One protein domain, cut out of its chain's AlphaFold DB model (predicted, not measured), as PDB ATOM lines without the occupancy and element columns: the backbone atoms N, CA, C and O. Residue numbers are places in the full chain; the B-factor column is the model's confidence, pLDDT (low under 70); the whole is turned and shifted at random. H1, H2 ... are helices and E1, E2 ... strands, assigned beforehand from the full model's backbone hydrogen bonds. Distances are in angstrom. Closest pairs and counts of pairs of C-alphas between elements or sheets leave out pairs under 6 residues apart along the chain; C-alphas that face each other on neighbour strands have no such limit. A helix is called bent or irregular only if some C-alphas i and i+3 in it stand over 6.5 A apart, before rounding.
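Overview. This is residues 40 to 223 of the 269 residues of an uncharacterized protein of Thermoprotei archaeon (UniProt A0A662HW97). One long, strongly twisted sheet winds round into two cupped halves: the meander E1 to E6 curls round the short helix H1, and E7 to E13 make the other half, joined to the first where E13 pairs with E1. At the far ends of this winding, E6 comes close to E7 and E8 without being their neighbour, and the long hairpin E7 and E8 is sharply bent. The 184 printed residues include thirteen named strands and one named helix, which stands between E12 and E13 along the chain; the class is mostly strand. The sheet is antiparallel and branches at E10. The whole is compact, with a radius of gyration of the C-alphas of 15.9 A and spans of 42 by 41 by 39 A.

Arrangement. E1, residues 40 to 46, has E2, residues 54 to 64, on one side and E13, residues 214 to 222, on the other side; N 43 and O 56 are 2.8 A apart, N 44 and O 218 2.9 A. From E2 a meander, each strand the antiparallel neighbour of the one before, goes on through E3, residues 67 to 74, E4, residues 79 to 86, E5, residues 91 to 94, and E6, residues 97 to 101, with N 59 and O 71 at 2.9 A and N 92 and O 100 at 2.8 A. H1, residues 198 to 204, is on the sheet, which curls round it; the closest C-alphas of E6 and H1, Gly 100 and Ala 198, are 4.7 A apart. Every O i to N i+4 pair of H1 is within hydrogen-bond range. E13 is also the antiparallel neighbour of E12, residues 187 to 193, E12 that of E11, residues 176 to 181, and E11 that of E10, residues 164 to 173; N 217 and O 190 are 2.8 A apart, N 171 and O 178 2.8 A. E9, residues 157 to 161, and E8, residues 133 to 151, lie on one side of E10, E11 on the other side; N 166 and O 159 are 2.9 A apart, N 151 and O 170 2.9 A. E10 bends by 61 degrees at residue 167. E9 to E12 form a second meander. E7, residues 114 to 128, is an edge strand and forms a hairpin with E8; N 117 and O 146 are 2.8 A apart. E7 bends by 120 degrees at residue 125, E8 by 156 degrees at residue 136. The closest C-alphas of E6 and E7, Val 101 and Glu 120, are 6.4 A apart.

Along the chain. E1 begins at C-alpha 40 (27.438, 27.988, 94.797), and E13, 23.8 A long, ends at C-alpha 222 (29.864, 31.965, 91.644). E2 measures 29.6 A, E10 26.6 A, E4 22.9 A and E3 21.9 A. E8, the longest strand by residues, spans 21.8 A.

Size, cuts and confidence. The C-alphas of Pro 155 and Gly 207 are the two farthest apart, 44.6 A. The printed part has no cut. The link from E6 to E7, residues 102 to 113, is long. The mean pLDDT of the printed part is 85.7; 29 residues are under 70, among them residues 122 to 142.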
ATOM      1  N   TYR A  40      28.501  27.029  94.535       98.19
ATOM      2  CA  TYR A  40      27.438  27.988  94.797       98.19
ATOM      3  C   TYR A  40      27.240  28.976  93.655       98.19
ATOM      4  O   TYR A  40      28.152  29.274  92.884       98.19
ATOM      5  N   PHE A  41      26.046  29.557  93.628       98.25
ATOM      6  CA  PHE A  41      25.680  30.643  92.733       98.25
ATOM      7  C   PHE A  41      24.873  31.682  93.504       98.25
ATOM      8  O   PHE A  41      24.004  31.335  94.308       98.25
ATOM      9  N   ILE A  42      25.172  32.957  93.277       98.12
ATOM     10  CA  ILE A  42      24.486  34.095  93.886       98.12
ATOM     11  C   ILE A  42      23.820  34.891  92.777       98.12
ATOM     12  O   ILE A  42      24.484  35.330  91.841       98.12
ATOM     13  N   TYR A  43      22.520  35.124  92.913       96.62
ATOM     14  CA  TYR A  43      21.726  35.899  91.970       96.62
ATOM     15  C   TYR A  43      21.249  37.191  92.604       96.62
ATOM     16  O   TYR A  43      20.730  37.187  93.723       96.62
ATOM     17  N   LYS A  44      21.354  38.285  91.848       94.38
ATOM     18  CA  LYS A  44      20.533  39.471  92.083       94.38
ATOM     19  C   LYS A  44      19.133  39.187  91.562       94.38
ATOM     20  O   LYS A  44      18.962  38.891  90.383       94.38
ATOM     21  N   VAL A  45      18.161  39.271  92.456       90.88
ATOM     22  CA  VAL A  45      16.746  39.061  92.179       90.88
ATOM     23  C   VAL A  45      16.031  40.396  92.269       90.88
ATOM     24  O   VAL A  45      15.992  41.008  93.339       90.88
ATOM     25  N   TYR A  46      15.446  40.822  91.160       86.81
ATOM     26  CA  TYR A  46      14.638  42.030  91.074       86.81
ATOM     27  C   TYR A  46      13.165  41.632  91.071       86.81
ATOM     28  O   TYR A  46      12.743  40.805  90.263       86.81
ATOM     29  N   GLY A  47      12.389  42.216  91.979       75.94
ATOM     30  CA  GLY A  47      10.941  42.029  92.069       75.94
ATOM     31  C   GLY A  47      10.224  43.370  92.203       75.94
ATOM     32  O   GLY A  47      10.857  44.423  92.231       75.94
ATOM     33  N   TYR A  48       8.899  43.337  92.337       65.50
ATOM     34  CA  TYR A  48       8.046  44.529  92.452       65.50
ATOM     35  C   TYR A  48       8.044  45.139  93.873       65.50
ATOM     36  O   TYR A  48       6.992  45.390  94.454       65.50
ATOM     37  N   THR A  49       9.215  45.332  94.488       60.88
ATOM     38  CA  THR A  49       9.317  45.828  95.877       60.88
ATOM     39  C   THR A  49      10.230  47.036  96.031       60.88
ATOM     40  O   THR A  49      11.029  47.331  95.156       60.88
ATOM     41  N   LEU A  50      10.125  47.714  97.181       55.41
ATOM     42  CA  LEU A  50      10.892  48.919  97.529       55.41
ATOM     43  C   LEU A  50      12.418  48.709  97.570       55.41
ATOM     44  O   LEU A  50      13.167  49.676  97.449       55.41
ATOM     45  N   LYS A  51      12.900  47.471  97.762       63.78
ATOM     46  CA  LYS A  51      14.335  47.167  97.681       63.78
ATOM     47  C   LYS A  51      14.768  47.026  96.221       63.78
ATOM     48  O   LYS A  51      14.066  46.364  95.459       63.78
ATOM     49  N   PRO A  52      15.957  47.539  95.852       73.31
ATOM     50  CA  PRO A  52      16.426  47.482  94.474       73.31
ATOM     51  C   PRO A  52      16.658  46.044  94.003       73.31
ATOM     52  O   PRO A  52      16.443  45.764  92.833       73.31
ATOM     53  N   PHE A  53      17.089  45.137  94.889       86.12
ATOM     54  CA  PHE A  53      17.214  43.702  94.617       86.12
ATOM     55  C   PHE A  53      17.429  42.899  95.911       86.12
ATOM     56  O   PHE A  53      17.791  43.453  96.955       86.12
ATOM     57  N   TYR A  54      17.278  41.580  95.811       88.12
ATOM     58  CA  TYR A  54      17.705  40.599  96.810       88.12
ATOM     59  C   TYR A  54      18.870  39.762  96.288       88.12
ATOM     60  O   TYR A  54      19.027  39.594  95.085       88.12
ATOM     61  N   LEU A  55      19.674  39.216  97.192       93.69
ATOM     62  CA  LEU A  55      20.732  38.266  96.886       93.69
ATOM     63  C   LEU A  55      20.282  36.864  97.297       93.69
ATOM     64  O   LEU A  55      20.239  36.533  98.486       93.69
ATOM     65  N   LEU A  56      19.938  36.052  96.301       94.38
ATOM     66  CA  LEU A  56      19.617  34.642  96.473       94.38
ATOM     67  C   LEU A  56      20.881  33.821  96.225       94.38
ATOM     68  O   LEU A  56      21.343  33.731  95.091       94.38
ATOM     69  N   LYS A  57      21.426  33.204  97.272       97.44
ATOM     70  CA  LYS A  57      22.483  32.200  97.150       97.44
ATOM     71  C   LYS A  57      21.852  30.817  97.131       97.44
ATOM     72  O   LYS A  57      21.076  30.500  98.028       97.44
ATOM     73  N   TRP A  58      22.234  29.972  96.186       97.19
ATOM     74  CA  TRP A  58      22.011  28.536  96.300       97.19
ATOM     75  C   TRP A  58      23.344  27.796  96.241       97.19
ATOM     76  O   TRP A  58      24.239  28.156  95.479       97.19
ATOM     77  N   GLU A  59      23.506  26.811  97.119       98.38
ATOM     78  CA  GLU A  59      24.762  26.097  97.341       98.38
ATOM     79  C   GLU A  59      24.502  24.599  97.435       98.38
ATOM     80  O   GLU A  59      23.617  24.155  98.171       98.38
ATOM     81  N   ILE A  60      25.288  23.809  96.710       97.94
ATOM     82  CA  ILE A  60      25.199  22.353  96.743       97.94
ATOM     83  C   ILE A  60      25.881  21.854  98.012       97.94
ATOM     84  O   ILE A  60      27.096  21.964  98.174       97.94
ATOM     85  N   ILE A  61      25.108  21.248  98.906       97.81
ATOM     86  CA  ILE A  61      25.629  20.699 100.166       97.81
ATOM     87  C   ILE A  61      25.921  19.200 100.071       97.81
ATOM     88  O   ILE A  61      26.770  18.686 100.804       97.81
ATOM     89  N   LYS A  62      25.224  18.497  99.171       95.12
ATOM     90  CA  LYS A  62      25.337  17.051  98.956       95.12
ATOM     91  C   LYS A  62      24.745  16.678  97.594       95.12
ATOM     92  O   LYS A  62      23.805  17.325  97.143       95.12
ATOM     93  N   VAL A  63      25.269  15.628  96.967       93.44
ATOM     94  CA  VAL A  63      24.719  15.027  95.744       93.44
ATOM     95  C   VAL A  63      24.621  13.523  95.978       93.44
ATOM     96  O   VAL A  63      25.582  12.926  96.459       93.44
ATOM     97  N   GLU A  64      23.462  12.938  95.689       92.00
ATOM     98  CA  GLU A  64      23.206  11.495  95.742       92.00
ATOM     99  C   GLU A  64      22.463  11.101  94.472       92.00
ATOM    100  O   GLU A  64      21.355  11.585  94.247       92.00
ATOM    101  N   ASP A  65      23.074  10.252  93.647       88.69
ATOM    102  CA  ASP A  65      22.542   9.870  92.336       88.69
ATOM    103  C   ASP A  65      22.144  11.113  91.509       88.69
ATOM    104  O   ASP A  65      22.966  12.006  91.286       88.69
ATOM    105  N   ASP A  66      20.876  11.201  91.102       89.81
ATOM    106  CA  ASP A  66      20.306  12.327  90.355       89.81
ATOM    107  C   ASP A  66      19.713  13.425  91.259       89.81
ATOM    108  O   ASP A  66      19.040  14.338  90.775       89.81
ATOM    109  N   ILE A  67      19.925  13.353  92.576       94.50
ATOM    110  CA  ILE A  67      19.384  14.297  93.555       94.50
ATOM    111  C   ILE A  67      20.486  15.207  94.103       94.50
ATOM    112  O   ILE A  67      21.417  14.778  94.786       94.50
ATOM    113  N   ALA A  68      20.325  16.509  93.882       96.00
ATOM    114  CA  ALA A  68      21.124  17.544  94.520       96.00
ATOM    115  C   ALA A  68      20.415  18.067  95.772       96.00
ATOM    116  O   ALA A  68      19.266  18.504  95.718       96.00
ATOM    117  N   TYR A  69      21.114  18.083  96.898       97.69
ATOM    118  CA  TYR A  69      20.679  18.793  98.092       97.69
ATOM    119  C   TYR A  69      21.237  20.204  98.018       97.69
ATOM    120  O   TYR A  69      22.456  20.404  97.994       97.69
ATOM    121  N   ILE A  70      20.337  21.178  97.983       98.25
ATOM    122  CA  ILE A  70      20.671  22.576  97.762       98.25
ATOM    123  C   ILE A  70      20.228  23.381  98.975       98.25
ATOM    124  O   ILE A  70      19.056  23.375  99.353       98.25
ATOM    125  N   LYS A  71      21.175  24.095  99.583       98.06
ATOM    126  CA  LYS A  71      20.888  25.113 100.588       98.06
ATOM    127  C   LYS A  71      20.598  26.424  99.874       98.06
ATOM    128  O   LYS A  71      21.486  26.999  99.250       98.06
ATOM    129  N   ILE A  72      19.371  26.908  99.998       97.12
ATOM    130  CA  ILE A  72      18.945  28.205  99.477       97.12
ATOM    131  C   ILE A  72      19.038  29.204 100.622       97.12
ATOM    132  O   ILE A  72      18.544  28.939 101.713       97.12
ATOM    133  N   THR A  73      19.680  30.343 100.392       96.12
ATOM    134  CA  THR A  73      19.856  31.407 101.381       96.12
ATOM    135  C   THR A  73      19.498  32.752 100.768       96.12
ATOM    136  O   THR A  73      20.075  33.159  99.763       96.12
ATOM    137  N   LEU A  74      18.581  33.474 101.405       93.19
ATOM    138  CA  LEU A  74      18.304  34.869 101.092       93.19
ATOM    139  C   LEU A  74      19.238  35.739 101.942       93.19
ATOM    140  O   LEU A  74      18.968  35.992 103.120       93.19
ATOM    141  N   LEU A  75      20.367  36.157 101.362       93.06
ATOM    142  CA  LEU A  75      21.481  36.753 102.112       93.06
ATOM    143  C   LEU A  75      21.062  38.026 102.856       93.06
ATOM    144  O   LEU A  75      21.467  38.227 103.996       93.06
ATOM    145  N   ASN A  76      20.176  38.838 102.270       89.62
ATOM    146  CA  ASN A  76      19.689  40.072 102.897       89.62
ATOM    147  C   ASN A  76      18.946  39.855 104.225       89.62
ATOM    148  O   ASN A  76      18.795  40.810 104.978       89.62
ATOM    149  N   TYR A  77      18.450  38.643 104.486       86.69
ATOM    150  CA  TYR A  77      17.710  38.304 105.706       86.69
ATOM    151  C   TYR A  77      18.422  37.247 106.553       86.69
ATOM    152  O   TYR A  77      17.928  36.902 107.622       86.69
ATOM    153  N   SER A  78      19.562  36.716 106.092       88.12
ATOM    154  CA  SER A  78      20.256  35.585 106.731       88.12
ATOM    155  C   SER A  78      19.336  34.382 106.987       88.12
ATOM    156  O   SER A  78      19.471  33.667 107.978       88.12
ATOM    157  N   LYS A  79      18.368  34.164 106.092       91.62
ATOM    158  CA  LYS A  79      17.403  33.065 106.178       91.62
ATOM    159  C   LYS A  79      17.716  32.029 105.121       91.62
ATOM    160  O   LYS A  79      18.009  32.379 103.979       91.62
ATOM    161  N   SER A  80      17.655  30.761 105.511       94.81
ATOM    162  CA  SER A  80      17.962  29.650 104.621       94.81
ATOM    163  C   SER A  80      17.046  28.461 104.837       94.81
ATOM    164  O   SER A  80      16.639  28.193 105.966       94.81
ATOM    165  N   CYS A  81      16.824  27.703 103.774       96.12
ATOM    166  CA  CYS A  81      16.209  26.386 103.807       96.12
ATOM    167  C   CYS A  81      17.023  25.408 102.955       96.12
ATOM    168  O   CYS A  81      17.931  25.798 102.218       96.12
ATOM    169  N   VAL A  82      16.716  24.120 103.087       97.38
ATOM    170  CA  VAL A  82      17.310  23.064 102.266       97.38
ATOM    171  C   VAL A  82      16.209  22.424 101.440       97.38
ATOM    172  O   VAL A  82      15.159  22.067 101.970       97.38
ATOM    173  N   VAL A  83      16.478  22.259 100.152       98.06
ATOM    174  CA  VAL A  83      15.607  21.556  99.213       98.06
ATOM    175  C   VAL A  83      16.361  20.410  98.556       98.06
ATOM    176  O   VAL A  83      17.592  20.408  98.485       98.06
ATOM    177  N   LYS A  84      15.608  19.433  98.058       97.94
ATOM    178  CA  LYS A  84      16.115  18.397  97.160       97.94
ATOM    179  C   LYS A  84      15.710  18.758  95.741       97.94
ATOM    180  O   LYS A  84      14.556  19.108  95.514       97.94
ATOM    181  N   VAL A  85      16.631  18.655  94.797       97.19
ATOM    182  CA  VAL A  85      16.373  18.903  93.381       97.19
ATOM    183  C   VAL A  85      16.704  17.650  92.604       97.19
ATOM    184  O   VAL A  85      17.830  17.165  92.677       97.19
ATOM    185  N   ASN A  86      15.737  17.139  91.849       94.31
ATOM    186  CA  ASN A  86      16.029  16.143  90.833       94.31
ATOM    187  C   ASN A  86      16.704  16.855  89.659       94.31
ATOM    188  O   ASN A  86      16.104  17.709  89.016       94.31
ATOM    189  N   VAL A  87      17.966  16.539  89.399       92.19
ATOM    190  CA  VAL A  87      18.799  17.249  88.423       92.19
ATOM    191  C   VAL A  87      18.365  16.950  86.982       92.19
ATOM    192  O   VAL A  87      18.534  17.792  86.101       92.19
ATOM    193  N   LEU A  88      17.749  15.790  86.735       88.88
ATOM    194  CA  LEU A  88      17.242  15.411  85.415       88.88
ATOM    195  C   LEU A  88      15.899  16.080  85.102       88.88
ATOM    196  O   LEU A  88      15.680  16.543  83.982       88.88
ATOM    197  N   THR A  89      14.990  16.147  86.081       88.88
ATOM    198  CA  THR A  89      13.645  16.720  85.886       88.88
ATOM    199  C   THR A  89      13.544  18.187  86.293       88.88
ATOM    200  O   THR A  89      12.610  18.862  85.875       88.88
ATOM    201  N   ARG A  90      14.505  18.708  87.063       92.69
ATOM    202  CA  ARG A  90      14.493  20.036  87.710       92.69
ATOM    203  C   ARG A  90      13.358  20.231  88.718       92.69
ATOM    204  O   ARG A  90      13.098  21.352  89.150       92.69
ATOM    205  N   GLU A  91      12.674  19.159  89.101       93.62
ATOM    206  CA  GLU A  91      11.659  19.211  90.149       93.62
ATOM    207  C   GLU A  91      12.316  19.414  91.513       93.62
ATOM    208  O   GLU A  91      13.342  18.808  91.833       93.62
ATOM    209  N   VAL A  92      11.698  20.264  92.324       95.94
ATOM    210  CA  VAL A  92      12.187  20.663  93.640       95.94
ATOM    211  C   VAL A  92      11.239  20.152  94.712       95.94
ATOM    212  O   VAL A  92      10.018  20.306  94.614       95.94
ATOM    213  N   PHE A  93      11.818  19.578  95.759       95.88
ATOM    214  CA  PHE A  93      11.118  18.980  96.882       95.88
ATOM    215  C   PHE A  93      11.595  19.592  98.197       95.88
ATOM    216  O   PHE A  93      12.791  19.805  98.406       95.88
ATOM    217  N   MET A  94      10.661  19.822  99.112       95.06
ATOM    218  CA  MET A  94      10.922  20.293 100.469       95.06
ATOM    219  C   MET A  94      10.078  19.462 101.432       95.06
ATOM    220  O   MET A  94       8.901  19.236 101.181       95.06
ATOM    221  N   ASN A  95      10.688  18.953 102.505       92.00
ATOM    222  CA  ASN A  95      10.021  18.083 103.488       92.00
ATOM    223  C   ASN A  95       9.299  16.860 102.878       92.00
ATOM    224  O   ASN A  95       8.292  16.404 103.401       92.00
ATOM    225  N   GLY A  96       9.818  16.324 101.768       88.75
ATOM    226  CA  GLY A  96       9.226  15.177 101.065       88.75
ATOM    227  C   GLY A  96       8.118  15.536 100.072       88.75
ATOM    228  O   GLY A  96       7.769  14.705  99.240       88.75
ATOM    229  N   GLU A  97       7.627  16.775 100.080       91.88
ATOM    230  CA  GLU A  97       6.614  17.245  99.141       91.88
ATOM    231  C   GLU A  97       7.245  17.970  97.953       91.88
ATOM    232  O   GLU A  97       8.198  18.740  98.100       91.88
ATOM    233  N   ARG A  98       6.698  17.747  96.754       91.69
ATOM    234  CA  ARG A  98       7.105  18.494  95.561       91.69
ATOM    235  C   ARG A  98       6.557  19.914  95.648       91.69
ATOM    236  O   ARG A  98       5.343  20.107  95.641       91.69
ATOM    237  N   ILE A  99       7.447  20.899  95.650       91.44
ATOM    238  CA  ILE A  99       7.065  22.309  95.728       91.44
ATOM    239  C   ILE A  99       7.041  22.997  94.365       91.44
ATOM    240  O   ILE A  99       6.302  23.964  94.234       91.44
ATOM    241  N   GLY A 100       7.772  22.518  93.355       91.44
ATOM    242  CA  GLY A 100       7.754  23.149  92.034       91.44
ATOM    243  C   GLY A 100       8.876  22.704  91.105       91.44
ATOM    244  O   GLY A 100       9.448  21.630  91.295       91.44
ATOM    245  N   VAL A 101       9.204  23.544  90.121       92.31
ATOM    246  CA  VAL A 101      10.338  23.367  89.194       92.31
ATOM    247  C   VAL A 101      11.316  24.537  89.324       92.31
ATOM    248  O   VAL A 101      10.898  25.669  89.567       92.31
ATOM    249  N   THR A 102      12.614  24.265  89.172       94.25
ATOM    250  CA  THR A 102      13.640  25.312  89.092       94.25
ATOM    251  C   THR A 102      14.078  25.595  87.658       94.25
ATOM    252  O   THR A 102      14.226  24.688  86.834       94.25
ATOM    253  N   TYR A 103      14.318  26.870  87.369       94.00
ATOM    254  CA  TYR A 103      14.847  27.374  86.105       94.00
ATOM    255  C   TYR A 103      16.321  27.783  86.205       94.00
ATOM    256  O   TYR A 103      16.885  28.240  85.213       94.00
ATOM    257  N   MET A 104      16.954  27.606  87.370       95.38
ATOM    258  CA  MET A 104      18.334  28.040  87.648       95.38
ATOM    259  C   MET A 104      19.392  27.327  86.800       95.38
ATOM    260  O   MET A 104      20.522  27.800  86.695       95.38
ATOM    261  N   PHE A 105      19.039  26.199  86.188       94.88
ATOM    262  CA  PHE A 105      19.891  25.489  85.248       94.88
ATOM    263  C   PHE A 105      19.065  24.734  84.202       94.88
ATOM    264  O   PHE A 105      17.885  24.419  84.404       94.88
ATOM    265  N   PHE A 106      19.703  24.439  83.075       93.38
ATOM    266  CA  PHE A 106      19.157  23.666  81.972       93.38
ATOM    267  C   PHE A 106      20.260  22.876  81.238       93.38
ATOM    268  O   PHE A 106      21.342  22.673  81.780       93.38
ATOM    269  N   GLU A 107      19.965  22.358  80.045       90.00
ATOM    270  CA  GLU A 107      20.829  21.455  79.279       90.00
ATOM    271  C   GLU A 107      22.119  22.127  78.777       90.00
ATOM    272  O   GLU A 107      22.086  23.162  78.123       90.00
ATOM    273  N   ARG A 108      23.264  21.473  78.989       89.94
ATOM    274  CA  ARG A 108      24.542  21.860  78.369       89.94
ATOM    275  C   ARG A 108      24.568  21.496  76.893       89.94
ATOM    276  O   ARG A 108      24.102  20.421  76.522       89.94
ATOM    277  N   TYR A 109      25.222  22.315  76.073       88.38
ATOM    278  CA  TYR A 109      25.404  22.032  74.643       88.38
ATOM    279  C   TYR A 109      24.100  21.670  73.904       88.38
ATOM    280  O   TYR A 109      24.054  20.635  73.223       88.38
ATOM    281  N   PRO A 110      23.034  22.488  74.009       87.50
ATOM    282  CA  PRO A 110      21.764  22.169  73.375       87.50
ATOM    283  C   PRO A 110      21.943  21.946  71.870       87.50
ATOM    284  O   PRO A 110      22.488  22.784  71.150       87.50
ATOM    285  N   ARG A 111      21.485  20.784  71.387       83.56
ATOM    286  CA  ARG A 111      21.614  20.377  69.973       83.56
ATOM    287  C   ARG A 111      20.392  20.720  69.129       83.56
ATOM    288  O   ARG A 111      20.467  20.716  67.904       83.56
ATOM    289  N   LYS A 112      19.250  20.945  69.775       85.06
ATOM    290  CA  LYS A 112      17.960  21.176  69.122       85.06
ATOM    291  C   LYS A 112      17.532  22.617  69.341       85.06
ATOM    292  O   LYS A 112      17.589  23.111  70.458       85.06
ATOM    293  N   SER A 113      17.018  23.252  68.295       82.88
ATOM    294  CA  SER A 113      16.401  24.579  68.390       82.88
ATOM    295  C   SER A 113      15.016  24.555  69.043       82.88
ATOM    296  O   SER A 113      14.487  25.609  69.376       82.88
ATOM    297  N   LYS A 114      14.411  23.371  69.227       85.56
ATOM    298  CA  LYS A 114      13.127  23.181  69.916       85.56
ATOM    299  C   LYS A 114      13.200  22.018  70.890       85.56
ATOM    300  O   LYS A 114      13.542  20.901  70.492       85.56
ATOM    301  N   VAL A 115      12.836  22.266  72.144       86.12
ATOM    302  CA  VAL A 115      12.897  21.267  73.222       86.12
ATOM    303  C   VAL A 115      11.650  21.306  74.095       86.12
ATOM    304  O   VAL A 115      10.924  22.299  74.120       86.12
ATOM    305  N   ASP A 116      11.392  20.200  74.792       84.69
ATOM    306  CA  ASP A 116      10.399  20.175  75.863       84.69
ATOM    307  C   ASP A 116      10.978  20.830  77.114       84.69
ATOM    308  O   ASP A 116      12.073  20.491  77.566       84.69
ATOM    309  N   PHE A 117      10.221  21.750  77.696       85.19
ATOM    310  CA  PHE A 117      10.606  22.495  78.880       85.19
ATOM    311  C   PHE A 117       9.511  22.391  79.932       85.19
ATOM    312  O   PHE A 117       8.330  22.571  79.632       85.19
ATOM    313  N   LEU A 118       9.899  22.066  81.162       84.25
ATOM    314  CA  LEU A 118       8.977  22.037  82.287       84.25
ATOM    315  C   LEU A 118       8.731  23.459  82.763       84.25
ATOM    316  O   LEU A 118       9.676  24.201  83.005       84.25
ATOM    317  N   TYR A 119       7.461  23.812  82.880       82.12
ATOM    318  CA  TYR A 119       6.993  25.134  83.257       82.12
ATOM    319  C   TYR A 119       5.920  24.985  84.334       82.12
ATOM    320  O   TYR A 119       4.950  24.258  84.135       82.12
ATOM    321  N   GLU A 120       6.091  25.665  85.466       82.81
ATOM    322  CA  GLU A 120       5.066  25.816  86.500       82.81
ATOM    323  C   GLU A 120       4.376  27.172  86.345       82.81
ATOM    324  O   GLU A 120       4.974  28.232  86.570       82.81
ATOM    325  N   SER A 121       3.099  27.131  85.969       73.50
ATOM    326  CA  SER A 121       2.297  28.340  85.824       73.50
ATOM    327  C   SER A 121       1.777  28.854  87.160       73.50
ATOM    328  O   SER A 121       1.345  28.077  88.011       73.50
ATOM    329  N   THR A 122       1.697  30.179  87.303       69.38
ATOM    330  CA  THR A 122       0.977  30.834  88.408       69.38
ATOM    331  C   THR A 122      -0.551  30.789  88.240       69.38
ATOM    332  O   THR A 122      -1.284  31.335  89.065       69.38
ATOM    333  N   GLY A 123      -1.061  30.188  87.158       67.31
ATOM    334  CA  GLY A 123      -2.490  30.110  86.876       67.31
ATOM    335  C   GLY A 123      -2.860  29.095  85.796       67.31
ATOM    336  O   GLY A 123      -2.014  28.463  85.173       67.31
ATOM    337  N   LYS A 124      -4.154  28.926  85.543       63.47
ATOM    338  CA  LYS A 124      -4.640  28.206  84.367       63.47
ATOM    339  C   LYS A 124      -4.571  29.138  83.162       63.47
ATOM    340  O   LYS A 124      -5.241  30.171  83.145       63.47
ATOM    341  N   LEU A 125      -3.787  28.771  82.149       66.50
ATOM    342  CA  LEU A 125      -3.805  29.454  80.857       66.50
ATOM    343  C   LEU A 125      -5.191  29.270  80.227       66.50
ATOM    344  O   LEU A 125      -5.635  28.142  80.019       66.50
ATOM    345  N   VAL A 126      -5.889  30.373  79.971       66.19
ATOM    346  CA  VAL A 126      -7.255  30.357  79.425       66.19
ATOM    347  C   VAL A 126      -7.235  30.536  77.920       66.19
ATOM    348  O   VAL A 126      -7.965  29.861  77.205       66.19
ATOM    349  N   TRP A 127      -6.400  31.454  77.443       59.03
ATOM    350  CA  TRP A 127      -6.177  31.689  76.024       59.03
ATOM    351  C   TRP A 127      -4.828  32.372  75.823       59.03
ATOM    352  O   TRP A 127      -4.358  33.099  76.703       59.03
ATOM    353  N   TYR A 128      -4.219  32.146  74.662       59.84
ATOM    354  CA  TYR A 128      -3.069  32.918  74.213       59.84
ATOM    355  C   TYR A 128      -3.136  33.196  72.709       59.84
ATOM    356  O   TYR A 128      -3.698  32.427  71.935       59.84
ATOM    357  N   THR A 129      -2.552  34.318  72.312       61.38
ATOM    358  CA  THR A 129      -2.192  34.678  70.938       61.38
ATOM    359  C   THR A 129      -0.669  34.788  70.857       61.38
ATOM    360  O   THR A 129       0.029  34.600  71.853       61.38
ATOM    361  N   LYS A 130      -0.129  35.153  69.689       54.28
ATOM    362  CA  LYS A 130       1.309  35.426  69.523       54.28
ATOM    363  C   LYS A 130       1.841  36.523  70.467       54.28
ATOM    364  O   LYS A 130       3.041  36.568  70.705       54.28
ATOM    365  N   HIS A 131       0.976  37.398  70.990       55.66
ATOM    366  CA  HIS A 131       1.388  38.586  71.751       55.66
ATOM    367  C   HIS A 131       0.747  38.717  73.135       55.66
ATOM    368  O   HIS A 131       1.179  39.550  73.923       55.66
ATOM    369  N   PHE A 132      -0.268  37.910  73.448       60.78
ATOM    370  CA  PHE A 132      -1.001  38.011  74.709       60.78
ATOM    371  C   PHE A 132      -1.318  36.634  75.256       60.78
ATOM    372  O   PHE A 132      -1.746  35.763  74.508       60.78
ATOM    373  N   ALA A 133      -1.190  36.464  76.564       62.81
ATOM    374  CA  ALA A 133      -1.679  35.296  77.277       62.81
ATOM    375  C   ALA A 133      -2.553  35.756  78.442       62.81
ATOM    376  O   ALA A 133      -2.173  36.655  79.190       62.81
ATOM    377  N   LYS A 134      -3.727  35.142  78.605       63.12
ATOM    378  CA  LYS A 134      -4.574  35.356  79.780       63.12
ATOM    379  C   LYS A 134      -4.512  34.141  80.680       63.12
ATOM    380  O   LYS A 134      -4.810  33.019  80.264       63.12
ATOM    381  N   PHE A 135      -4.226  34.411  81.941       62.22
ATOM    382  CA  PHE A 135      -4.219  33.431  83.009       62.22
ATOM    383  C   PHE A 135      -5.370  33.699  83.975       62.22
ATOM    384  O   PHE A 135      -5.637  34.847  84.326       62.22
ATOM    385  N   ILE A 136      -6.036  32.637  84.416       61.06
ATOM    386  CA  ILE A 136      -6.834  32.657  85.643       61.06
ATOM    387  C   ILE A 136      -5.901  32.208  86.769       61.06
ATOM    388  O   ILE A 136      -5.368  31.102  86.665       61.06
ATOM    389  N   PRO A 137      -5.666  33.020  87.814       59.47
ATOM    390  CA  PRO A 137      -4.888  32.597  88.973       59.47
ATOM    391  C   PRO A 137      -5.401  31.255  89.509       59.47
ATOM    392  O   PRO A 137      -6.605  31.044  89.614       59.47
ATOM    393  N   SER A 138      -4.490  30.335  89.806       58.81
ATOM    394  CA  SER A 138      -4.814  29.016  90.353       58.81
ATOM    395  C   SER A 138      -3.953  28.793  91.583       58.81
ATOM    396  O   SER A 138      -2.738  28.966  91.520       58.81
ATOM    397  N   GLU A 139      -4.571  28.393  92.693       52.50
ATOM    398  CA  GLU A 139      -3.857  28.107  93.944       52.50
ATOM    399  C   GLU A 139      -2.915  26.906  93.807       52.50
ATOM    400  O   GLU A 139      -1.846  26.862  94.418       52.50
ATOM    401  N   LYS A 140      -3.276  25.948  92.946       57.44
ATOM    402  CA  LYS A 140      -2.404  24.846  92.538       57.44
ATOM    403  C   LYS A 140      -1.752  25.237  91.218       57.44
ATOM    404  O   LYS A 140      -2.421  25.263  90.182       57.44
ATOM    405  N   GLY A 141      -0.468  25.591  91.267       60.62
ATOM    406  CA  GLY A 141       0.335  25.758  90.060       60.62
ATOM    407  C   GLY A 141       0.284  24.470  89.239       60.62
ATOM    408  O   GLY A 141       0.434  23.376  89.787       60.62
ATOM    409  N   ASN A 142       0.019  24.586  87.940       69.31
ATOM    410  CA  ASN A 142       0.051  23.440  87.040       69.31
ATOM    411  C   ASN A 142       1.429  23.381  86.390       69.31
ATOM    412  O   ASN A 142       1.850  24.339  85.738       69.31
ATOM    413  N   ILE A 143       2.114  22.254  86.585       73.38
ATOM    414  CA  ILE A 143       3.357  21.954  85.883       73.38
ATOM    415  C   ILE A 143       2.992  21.318  84.547       73.38
ATOM    416  O   ILE A 143       2.364  20.260  84.500       73.38
ATOM    417  N   THR A 144       3.417  21.949  83.464       78.69
ATOM    418  CA  THR A 144       3.182  21.485  82.100       78.69
ATOM    419  C   THR A 144       4.498  21.426  81.344       78.69
ATOM    420  O   THR A 144       5.393  22.248  81.543       78.69
ATOM    421  N   LYS A 145       4.620  20.449  80.444       82.94
ATOM    422  CA  LYS A 145       5.680  20.457  79.436       82.94
ATOM    423  C   LYS A 145       5.221  21.323  78.273       82.94
ATOM    424  O   LYS A 145       4.170  21.061  77.694       82.94
ATOM    425  N   ILE A 146       6.004  22.340  77.948       83.00
ATOM    426  CA  ILE A 146       5.777  23.214  76.798       83.00
ATOM    427  C   ILE A 146       6.934  23.078  75.812       83.00
ATOM    428  O   ILE A 146       8.062  22.781  76.205       83.00
ATOM    429  N   LYS A 147       6.664  23.308  74.527       84.44
ATOM    430  CA  LYS A 147       7.721  23.442  73.523       84.44
ATOM    431  C   LYS A 147       8.277  24.860  73.584       84.44
ATOM    432  O   LYS A 147       7.514  25.813  73.452       84.44
ATOM    433  N   VAL A 148       9.586  24.982  73.762       87.19
ATOM    434  CA  VAL A 148      10.308  26.264  73.765       87.19
ATOM    435  C   VAL A 148      11.311  26.312  72.629       87.19
ATOM    436  O   VAL A 148      11.776  25.268  72.158       87.19
ATOM    437  N   GLU A 149      11.639  27.525  72.203       89.50
ATOM    438  CA  GLU A 149      12.651  27.769  71.184       89.50
ATOM    439  C   GLU A 149      13.989  28.127  71.840       89.50
ATOM    440  O   GLU A 149      14.040  28.854  72.834       89.50
ATOM    441  N   ILE A 150      15.068  27.581  71.279       90.12
ATOM    442  CA  ILE A 150      16.448  27.856  71.667       90.12
ATOM    443  C   ILE A 150      17.097  28.706  70.573       90.12
ATOM    444  O   ILE A 150      17.152  28.287  69.413       90.12
ATOM    445  N   SER A 151      17.615  29.877  70.943       89.62
ATOM    446  CA  SER A 151      18.411  30.750  70.069       89.62
ATOM    447  C   SER A 151      19.836  30.939  70.603       89.62
ATOM    448  O   SER A 151      20.161  30.510  71.709       89.62
ATOM    449  N   GLY A 152      20.720  31.536  69.796       80.06
ATOM    450  CA  GLY A 152      22.138  31.698  70.143       80.06
ATOM    451  C   GLY A 152      22.995  30.451  69.901       80.06
ATOM    452  O   GLY A 152      24.124  30.370  70.380       80.06
ATOM    453  N   LEU A 153      22.478  29.467  69.152       80.94
ATOM    454  CA  LEU A 153      23.270  28.317  68.700       80.94
ATOM    455  C   LEU A 153      24.187  28.710  67.539       80.94
ATOM    456  O   LEU A 153      25.379  28.427  67.604       80.94
ATOM    457  N   ASN A 154      23.617  29.368  66.520       79.12
ATOM    458  CA  ASN A 154      24.292  29.897  65.335       79.12
ATOM    459  C   ASN A 154      23.504  31.110  64.783       79.12
ATOM    460  O   ASN A 154      22.378  30.911  64.319       79.12
ATOM    461  N   PRO A 155      24.066  32.335  64.792       81.19
ATOM    462  CA  PRO A 155      25.346  32.701  65.403       81.19
ATOM    463  C   PRO A 155      25.321  32.557  66.941       81.19
ATOM    464  O   PRO A 155      24.244  32.602  67.540       81.19
ATOM    465  N   PRO A 156      26.485  32.355  67.588       85.50
ATOM    466  CA  PRO A 156      26.577  32.297  69.042       85.50
ATOM    467  C   PRO A 156      26.249  33.652  69.674       85.50
ATOM    468  O   PRO A 156      26.631  34.700  69.152       85.50
ATOM    469  N   HIS A 157      25.557  33.623  70.811       90.62
ATOM    470  CA  HIS A 157      25.338  34.805  71.643       90.62
ATOM    471  C   HIS A 157      26.341  34.837  72.797       90.62
ATOM    472  O   HIS A 157      26.837  33.795  73.227       90.62
ATOM    473  N   TYR A 158      26.604  36.036  73.318       91.19
ATOM    474  CA  TYR A 158      27.504  36.243  74.449       91.19
ATOM    475  C   TYR A 158      26.868  37.165  75.484       91.19
ATOM    476  O   TYR A 158      26.184  38.126  75.126       91.19
ATOM    477  N   ALA A 159      27.118  36.895  76.761       90.81
ATOM    478  CA  ALA A 159      26.758  37.789  77.853       90.81
ATOM    479  C   ALA A 159      27.895  37.904  78.863       90.81
ATOM    480  O   ALA A 159      28.686  36.982  79.051       90.81
ATOM    481  N   ASN A 160      27.962  39.057  79.527       91.12
ATOM    482  CA  ASN A 160      28.892  39.259  80.627       91.12
ATOM    483  C   ASN A 160      28.403  38.503  81.862       91.12
ATOM    484  O   ASN A 160      27.266  38.680  82.300       91.12
ATOM    485  N   THR A 161      29.292  37.704  82.434       93.38
ATOM    486  CA  THR A 161      29.117  36.986  83.697       93.38
ATOM    487  C   THR A 161      30.140  37.499  84.718       93.38
ATOM    488  O   THR A 161      31.016  38.295  84.357       93.38
ATOM    489  N   PRO A 162      30.098  37.039  85.982       93.19
ATOM    490  CA  PRO A 162      31.127  37.381  86.967       93.19
ATOM    491  C   PRO A 162      32.553  36.972  86.555       93.19
ATOM    492  O   PRO A 162      33.513  37.548  87.057       93.19
ATOM    493  N   GLN A 163      32.701  36.015  85.630       92.56
ATOM    494  CA  GLN A 163      33.996  35.532  85.128       92.56
ATOM    495  C   GLN A 163      34.384  36.139  83.770       92.56
ATOM    496  O   GLN A 163      35.462  35.860  83.250       92.56
ATOM    497  N   GLY A 164      33.537  37.004  83.202       90.12
ATOM    498  CA  GLY A 164      33.761  37.664  81.917       90.12
ATOM    499  C   GLY A 164      32.705  37.328  80.865       90.12
ATOM    500  O   GLY A 164      31.665  36.744  81.161       90.12
ATOM    501  N   ALA A 165      32.952  37.744  79.622       92.00
ATOM    502  CA  ALA A 165      32.071  37.445  78.494       92.00
ATOM    503  C   ALA A 165      32.068  35.940  78.179       92.00
ATOM    504  O   ALA A 165      33.103  35.384  77.808       92.00
ATOM    505  N   GLN A 166      30.905  35.305  78.302       92.81
ATOM    506  CA  GLN A 166      30.721  33.875  78.062       92.81
ATOM    507  C   GLN A 166      29.682  33.610  76.995       92.81
ATOM    508  O   GLN A 166      28.773  34.418  76.774       92.81
ATOM    509  N   ARG A 167      29.837  32.469  76.321       93.81
ATOM    510  CA  ARG A 167      28.889  32.015  75.314       93.81
ATOM    511  C   ARG A 167      27.605  31.573  75.999       93.81
ATOM    512  O   ARG A 167      27.623  30.744  76.899       93.81
ATOM    513  N   ILE A 168      26.480  32.071  75.510       94.62
ATOM    514  CA  ILE A 168      25.160  31.757  76.046       94.62
ATOM    515  C   ILE A 168      24.206  31.290  74.950       94.62
ATOM    516  O   ILE A 168      24.404  31.556  73.764       94.62
ATOM    517  N   TYR A 169      23.130  30.633  75.367       94.62
ATOM    518  CA  TYR A 169      21.947  30.403  74.546       94.62
ATOM    519  C   TYR A 169      20.709  30.920  75.277       94.62
ATOM    520  O   TYR A 169      20.648  30.917  76.508       94.62
ATOM    521  N   ALA A 170      19.722  31.380  74.515       93.81
ATOM    522  CA  ALA A 170      18.460  31.848  75.070       93.81
ATOM    523  C   ALA A 170      17.391  30.772  74.904       93.81
ATOM    524  O   ALA A 170      17.255  30.189  73.828       93.81
ATOM    525  N   VAL A 171      16.619  30.542  75.956       92.69
ATOM    526  CA  VAL A 171      15.400  29.743  75.952       92.69
ATOM    527  C   VAL A 171      14.250  30.703  76.182       92.69
ATOM    528  O   VAL A 171      14.087  31.231  77.283       92.69
ATOM    529  N   TYR A 172      13.453  30.928  75.144       86.81
ATOM    530  CA  TYR A 172      12.389  31.920  75.191       86.81
ATOM    531  C   TYR A 172      11.016  31.299  74.956       86.81
ATOM    532  O   TYR A 172      10.830  30.310  74.238       86.81
ATOM    533  N   SER A 173      10.042  31.904  75.617       84.00
ATOM    534  CA  SER A 173       8.629  31.565  75.601       84.00
ATOM    535  C   SER A 173       7.820  32.850  75.777       84.00
ATOM    536  O   SER A 173       8.353  33.893  76.144       84.00
ATOM    537  N   LEU A 174       6.501  32.776  75.596       76.25
ATOM    538  CA  LEU A 174       5.589  33.858  75.985       76.25
ATOM    539  C   LEU A 174       5.636  34.171  77.493       76.25
ATOM    540  O   LEU A 174       5.164  35.223  77.910       76.25
ATOM    541  N   PHE A 175       6.160  33.254  78.311       78.94
ATOM    542  CA  PHE A 175       6.123  33.336  79.778       78.94
ATOM    543  C   PHE A 175       7.484  33.617  80.411       78.94
ATOM    544  O   PHE A 175       7.571  33.856  81.611       78.94
ATOM    545  N   PHE A 176       8.565  33.540  79.644       86.75
ATOM    546  CA  PHE A 176       9.898  33.756  80.179       86.75
ATOM    547  C   PHE A 176      10.916  33.978  79.071       86.75
ATOM    548  O   PHE A 176      10.767  33.467  77.958       86.75
ATOM    549  N   ASP A 177      11.981  34.676  79.435       90.94
ATOM    550  CA  ASP A 177      13.220  34.761  78.673       90.94
ATOM    551  C   ASP A 177      14.373  34.338  79.587       90.94
ATOM    552  O   ASP A 177      14.594  34.944  80.636       90.94
ATOM    553  N   LEU A 178      15.050  33.242  79.250       94.62
ATOM    554  CA  LEU A 178      16.068  32.616  80.091       94.62
ATOM    555  C   LEU A 178      17.365  32.466  79.301       94.62
ATOM    556  O   LEU A 178      17.424  31.735  78.316       94.62
ATOM    557  N   LEU A 179      18.422  33.129  79.755       95.88
ATOM    558  CA  LEU A 179      19.761  33.059  79.188       95.88
ATOM    559  C   LEU A 179      20.607  32.108  80.020       95.88
ATOM    560  O   LEU A 179      20.867  32.367  81.197       95.88
ATOM    561  N   TYR A 180      21.064  31.034  79.396       95.94
ATOM    562  CA  TYR A 180      21.904  30.028  80.024       95.94
ATOM    563  C   TYR A 180      23.311  30.079  79.451       95.94
ATOM    564  O   TYR A 180      23.492  30.267  78.247       95.94
ATOM    565  N   ASP A 181      24.297  29.870  80.312       95.44
ATOM    566  CA  ASP A 181      25.666  29.616  79.896       95.44
ATOM    567  C   ASP A 181      25.734  28.311  79.085       95.44
ATOM    568  O   ASP A 181      25.154  27.290  79.465       95.44
ATOM    569  N   TYR A 182      26.410  28.348  77.939       92.56
ATOM    570  CA  TYR A 182      26.405  27.251  76.971       92.56
ATOM    571  C   TYR A 182      27.171  26.016  77.463       92.56
ATOM    572  O   TYR A 182      26.749  24.881  77.210       92.56
ATOM    573  N   ASP A 183      28.275  26.239  78.178       90.81
ATOM    574  CA  ASP A 183      29.193  25.196  78.625       90.81
ATOM    575  C   ASP A 183      28.744  24.520  79.916       90.81
ATOM    576  O   ASP A 183      29.039  23.340  80.124       90.81
ATOM    577  N   THR A 184      28.006  25.225  80.771       93.19
ATOM    578  CA  THR A 184      27.559  24.734  82.081       93.19
ATOM    579  C   THR A 184      26.056  24.533  82.195       93.19
ATOM    580  O   THR A 184      25.625  23.722  83.017       93.19
ATOM    581  N   GLY A 185      25.256  25.206  81.367       93.75
ATOM    582  CA  GLY A 185      23.798  25.200  81.461       93.75
ATOM    583  C   GLY A 185      23.266  25.992  82.658       93.75
ATOM    584  O   GLY A 185      22.090  25.868  82.986       93.75
ATOM    585  N   ILE A 186      24.099  26.777  83.346       96.38
ATOM    586  CA  ILE A 186      23.676  27.624  84.470       96.38
ATOM    587  C   ILE A 186      22.949  28.859  83.948       96.38
ATOM    588  O   ILE A 186      23.349  29.453  82.950       96.38
ATOM    589  N   LEU A 187      21.879  29.271  84.628       96.62
ATOM    590  CA  LEU A 187      21.168  30.502  84.301       96.62
ATOM    591  C   LEU A 187      22.099  31.701  84.531       96.62
ATOM    592  O   LEU A 187      22.527  31.951  85.652       96.62
ATOM    593  N   VAL A 188      22.397  32.466  83.489       96.75
ATOM    594  CA  VAL A 188      23.162  33.721  83.577       96.75
ATOM    595  C   VAL A 188      22.222  34.883  83.862       96.75
ATOM    596  O   VAL A 188      22.504  35.741  84.698       96.75
ATOM    597  N   ARG A 189      21.075  34.902  83.185       95.44
ATOM    598  CA  ARG A 189      20.030  35.905  83.368       95.44
ATOM    599  C   ARG A 189      18.678  35.290  83.061       95.44
ATOM    600  O   ARG A 189      18.580  34.477  82.153       95.44
ATOM    601  N   GLY A 190      17.640  35.689  83.776       93.06
ATOM    602  CA  GLY A 190      16.286  35.244  83.475       93.06
ATOM    603  C   GLY A 190      15.258  36.309  83.790       93.06
ATOM    604  O   GLY A 190      15.432  37.059  84.741       93.06
ATOM    605  N   ASP A 191      14.183  36.339  83.023       90.00
ATOM    606  CA  ASP A 191      12.994  37.140  83.270       90.00
ATOM    607  C   ASP A 191      11.792  36.192  83.258       90.00
ATOM    608  O   ASP A 191      11.504  35.541  82.254       90.00
ATOM    609  N   LEU A 192      11.113  36.069  84.399       86.12
ATOM    610  CA  LEU A 192       9.929  35.228  84.547       86.12
ATOM    611  C   LEU A 192       8.669  36.091  84.570       86.12
ATOM    612  O   LEU A 192       8.508  36.948  85.441       86.12
ATOM    613  N   CYS A 193       7.751  35.796  83.655       76.62
ATOM    614  CA  CYS A 193       6.437  36.413  83.534       76.62
ATOM    615  C   CYS A 193       5.363  35.328  83.684       76.62
ATOM    616  O   CYS A 193       5.150  34.519  82.785       76.62
ATOM    617  N   HIS A 194       4.656  35.299  84.816       72.12
ATOM    618  CA  HIS A 194       3.649  34.260  85.108       72.12
ATOM    619  C   HIS A 194       4.221  32.837  85.250       72.12
ATOM    620  O   HIS A 194       3.500  31.847  85.090       72.12
ATOM    621  N   ALA A 195       5.511  32.719  85.563       77.50
ATOM    622  CA  ALA A 195       6.151  31.474  85.973       77.50
ATOM    623  C   ALA A 195       6.525  31.568  87.456       77.50
ATOM    624  O   ALA A 195       6.940  32.632  87.919       77.50
ATOM    625  N   ARG A 196       6.404  30.464  88.200       82.19
ATOM    626  CA  ARG A 196       6.862  30.405  89.595       82.19
ATOM    627  C   ARG A 196       8.166  29.620  89.681       82.19
ATOM    628  O   ARG A 196       8.231  28.492  89.211       82.19
ATOM    629  N   GLU A 197       9.193  30.231  90.263       89.81
ATOM    630  CA  GLU A 197      10.468  29.573  90.566       89.81
ATOM    631  C   GLU A 197      10.377  28.873  91.923       89.81
ATOM    632  O   GLU A 197      10.053  29.493  92.943       89.81
ATOM    633  N   ALA A 198      10.687  27.578  91.959       92.44
ATOM    634  CA  ALA A 198      10.555  26.787  93.176       92.44
ATOM    635  C   ALA A 198      11.463  27.255  94.319       92.44
ATOM    636  O   ALA A 198      11.079  27.131  95.484       92.44
ATOM    637  N   PHE A 199      12.639  27.824  94.028       93.12
ATOM    638  CA  PHE A 199      13.528  28.325  95.082       93.12
ATOM    639  C   PHE A 199      12.914  29.496  95.858       93.12
ATOM    640  O   PHE A 199      13.114  29.611  97.067       93.12
ATOM    641  N   PHE A 200      12.106  30.326  95.200       88.88
ATOM    642  CA  PHE A 200      11.353  31.387  95.866       88.88
ATOM    643  C   PHE A 200      10.232  30.842  96.722       88.88
ATOM    644  O   PHE A 200      10.114  31.233  97.880       88.88
ATOM    645  N   LYS A 201       9.481  29.870  96.202       89.00
ATOM    646  CA  LYS A 201       8.452  29.179  96.981       89.00
ATOM    647  C   LYS A 201       9.045  28.510  98.227       89.00
ATOM    648  O   LYS A 201       8.452  28.584  99.295       89.00
ATOM    649  N   ALA A 202      10.241  27.928  98.130       91.94
ATOM    650  CA  ALA A 202      10.941  27.353  99.279       91.94
ATOM    651  C   ALA A 202      11.258  28.397 100.364       91.94
ATOM    652  O   ALA A 202      11.140  28.104 101.551       91.94
ATOM    653  N   ILE A 203      11.655  29.612  99.972       90.44
ATOM    654  CA  ILE A 203      11.923  30.715 100.905       90.44
ATOM    655  C   ILE A 203      10.619  31.309 101.457       90.44
ATOM    656  O   ILE A 203      10.551  31.593 102.651       90.44
ATOM    657  N   GLU A 204       9.568  31.433 100.651       87.94
ATOM    658  CA  GLU A 204       8.227  31.852 101.097       87.94
ATOM    659  C   GLU A 204       7.690  30.951 102.206       87.94
ATOM    660  O   GLU A 204       7.193  31.444 103.216       87.94
ATOM    661  N   LEU A 205       7.873  29.636 102.065       87.62
ATOM    662  CA  LEU A 205       7.480  28.648 103.073       87.62
ATOM    663  C   LEU A 205       8.242  28.795 104.400       87.62
ATOM    664  O   LEU A 205       7.788  28.282 105.418       87.62
ATOM    665  N   THR A 206       9.366  29.520 104.427       85.31
ATOM    666  CA  THR A 206      10.046  29.876 105.686       85.31
ATOM    667  C   THR A 206       9.418  31.083 106.399       85.31
ATOM    668  O   THR A 206       9.858  31.433 107.492       85.31
ATOM    669  N   GLY A 207       8.404  31.723 105.799       78.12
ATOM    670  CA  GLY A 207       7.653  32.845 106.375       78.12
ATOM    671  C   GLY A 207       8.373  34.194 106.320       78.12
ATOM    672  O   GLY A 207       8.004  35.123 107.030       78.12
ATOM    673  N   VAL A 208       9.437  34.304 105.524       68.06
ATOM    674  CA  VAL A 208      10.351  35.460 105.558       68.06
ATOM    675  C   VAL A 208       9.958  36.537 104.555       68.06
ATOM    676  O   VAL A 208      10.175  37.722 104.804       68.06
ATOM    677  N   TYR A 209       9.444  36.135 103.395       70.81
ATOM    678  CA  TYR A 209       9.269  37.036 102.265       70.81
ATOM    679  C   TYR A 209       8.314  36.448 101.228       70.81
ATOM    680  O   TYR A 209       8.341  35.240 101.022       70.81
ATOM    681  N   GLN A 210       7.527  37.295 100.559       69.88
ATOM    682  CA  GLN A 210       6.644  36.913  99.455       69.88
ATOM    683  C   GLN A 210       7.191  37.475  98.139       69.88
ATOM    684  O   GLN A 210       7.318  38.692  97.988       69.88
ATOM    685  N   PHE A 211       7.539  36.605  97.193       72.81
ATOM    686  CA  PHE A 211       8.025  37.015  95.881       72.81
ATOM    687  C   PHE A 211       6.849  37.315  94.946       72.81
ATOM    688  O   PHE A 211       5.793  36.683  94.997       72.81
ATOM    689  N   SER A 212       7.022  38.312  94.076       67.25
ATOM    690  CA  SER A 212       6.042  38.624  93.036       67.25
ATOM    691  C   SER A 212       6.083  37.596  91.907       67.25
ATOM    692  O   SER A 212       7.132  37.035  91.596       67.25
ATOM    693  N   SER A 213       4.962  37.443  91.200       66.81
ATOM    694  CA  SER A 213       4.850  36.624  89.977       66.81
ATOM    695  C   SER A 213       5.714  37.109  88.803       66.81
ATOM    696  O   SER A 213       5.763  36.454  87.763       66.81
ATOM    697  N   TYR A 214       6.349  38.269  88.968       74.81
ATOM    698  CA  TYR A 214       7.357  38.821  88.076       74.81
ATOM    699  C   TYR A 214       8.669  38.875  88.830       74.81
ATOM    700  O   TYR A 214       8.736  39.478  89.905       74.81
ATOM    701  N   SER A 215       9.689  38.223  88.289       82.19
ATOM    702  CA  SER A 215      11.025  38.237  88.869       82.19
ATOM    703  C   SER A 215      12.070  38.194  87.769       82.19
ATOM    704  O   SER A 215      11.967  37.383  86.849       82.19
ATOM    705  N   SER A 216      13.076  39.054  87.902       89.50
ATOM    706  CA  SER A 216      14.273  39.050  87.066       89.50
ATOM    707  C   SER A 216      15.470  38.566  87.874       89.50
ATOM    708  O   SER A 216      15.585  38.871  89.064       89.50
ATOM    709  N   TYR A 217      16.367  37.832  87.229       90.62
ATOM    710  CA  TYR A 217      17.542  37.206  87.816       90.62
ATOM    711  C   TYR A 217      18.758  37.624  87.021       90.62
ATOM    712  O   TYR A 217      18.755  37.538  85.796       90.62
ATOM    713  N   VAL A 218      19.826  37.993  87.712       95.25
ATOM    714  CA  VAL A 218      21.141  38.171  87.098       95.25
ATOM    715  C   VAL A 218      22.166  37.472  87.974       95.25
ATOM    716  O   VAL A 218      22.246  37.752  89.174       95.25
ATOM    717  N   LEU A 219      22.930  36.557  87.382       97.31
ATOM    718  CA  LEU A 219      24.040  35.895  88.050       97.31
ATOM    719  C   LEU A 219      25.055  36.955  88.483       97.31
ATOM    720  O   LEU A 219      25.549  37.741  87.675       97.31
ATOM    721  N   TYR A 220      25.322  36.997  89.781       96.94
ATOM    722  CA  TYR A 220      26.133  38.028  90.413       96.94
ATOM    723  C   TYR A 220      27.489  37.510  90.879       96.94
ATOM    724  O   TYR A 220      28.475  38.227  90.751       96.94
ATOM    725  N   ASP A 221      27.541  36.284  91.397       97.56
ATOM    726  CA  ASP A 221      28.786  35.649  91.826       97.56
ATOM    727  C   ASP A 221      28.660  34.119  91.801       97.56
ATOM    728  O   ASP A 221      27.566  33.572  91.973       97.56
ATOM    729  N   THR A 222      29.774  33.426  91.589       97.69
ATOM    730  CA  THR A 222      29.864  31.965  91.644       97.69
ATOM    731  C   THR A 222      31.316  31.510  91.771       97.69
ATOM    732  O   THR A 222      32.225  32.127  91.218       97.69
ATOM    733  N   ASN A 223      31.527  30.385  92.457       96.88
ATOM    734  CA  ASN A 223      32.800  29.662  92.450       96.88
ATOM    735  C   ASN A 223      32.843  28.501  91.438       96.88
ATOM    736  O   ASN A 223      33.833  27.771  91.401       96.88
TER     737      ASN A 223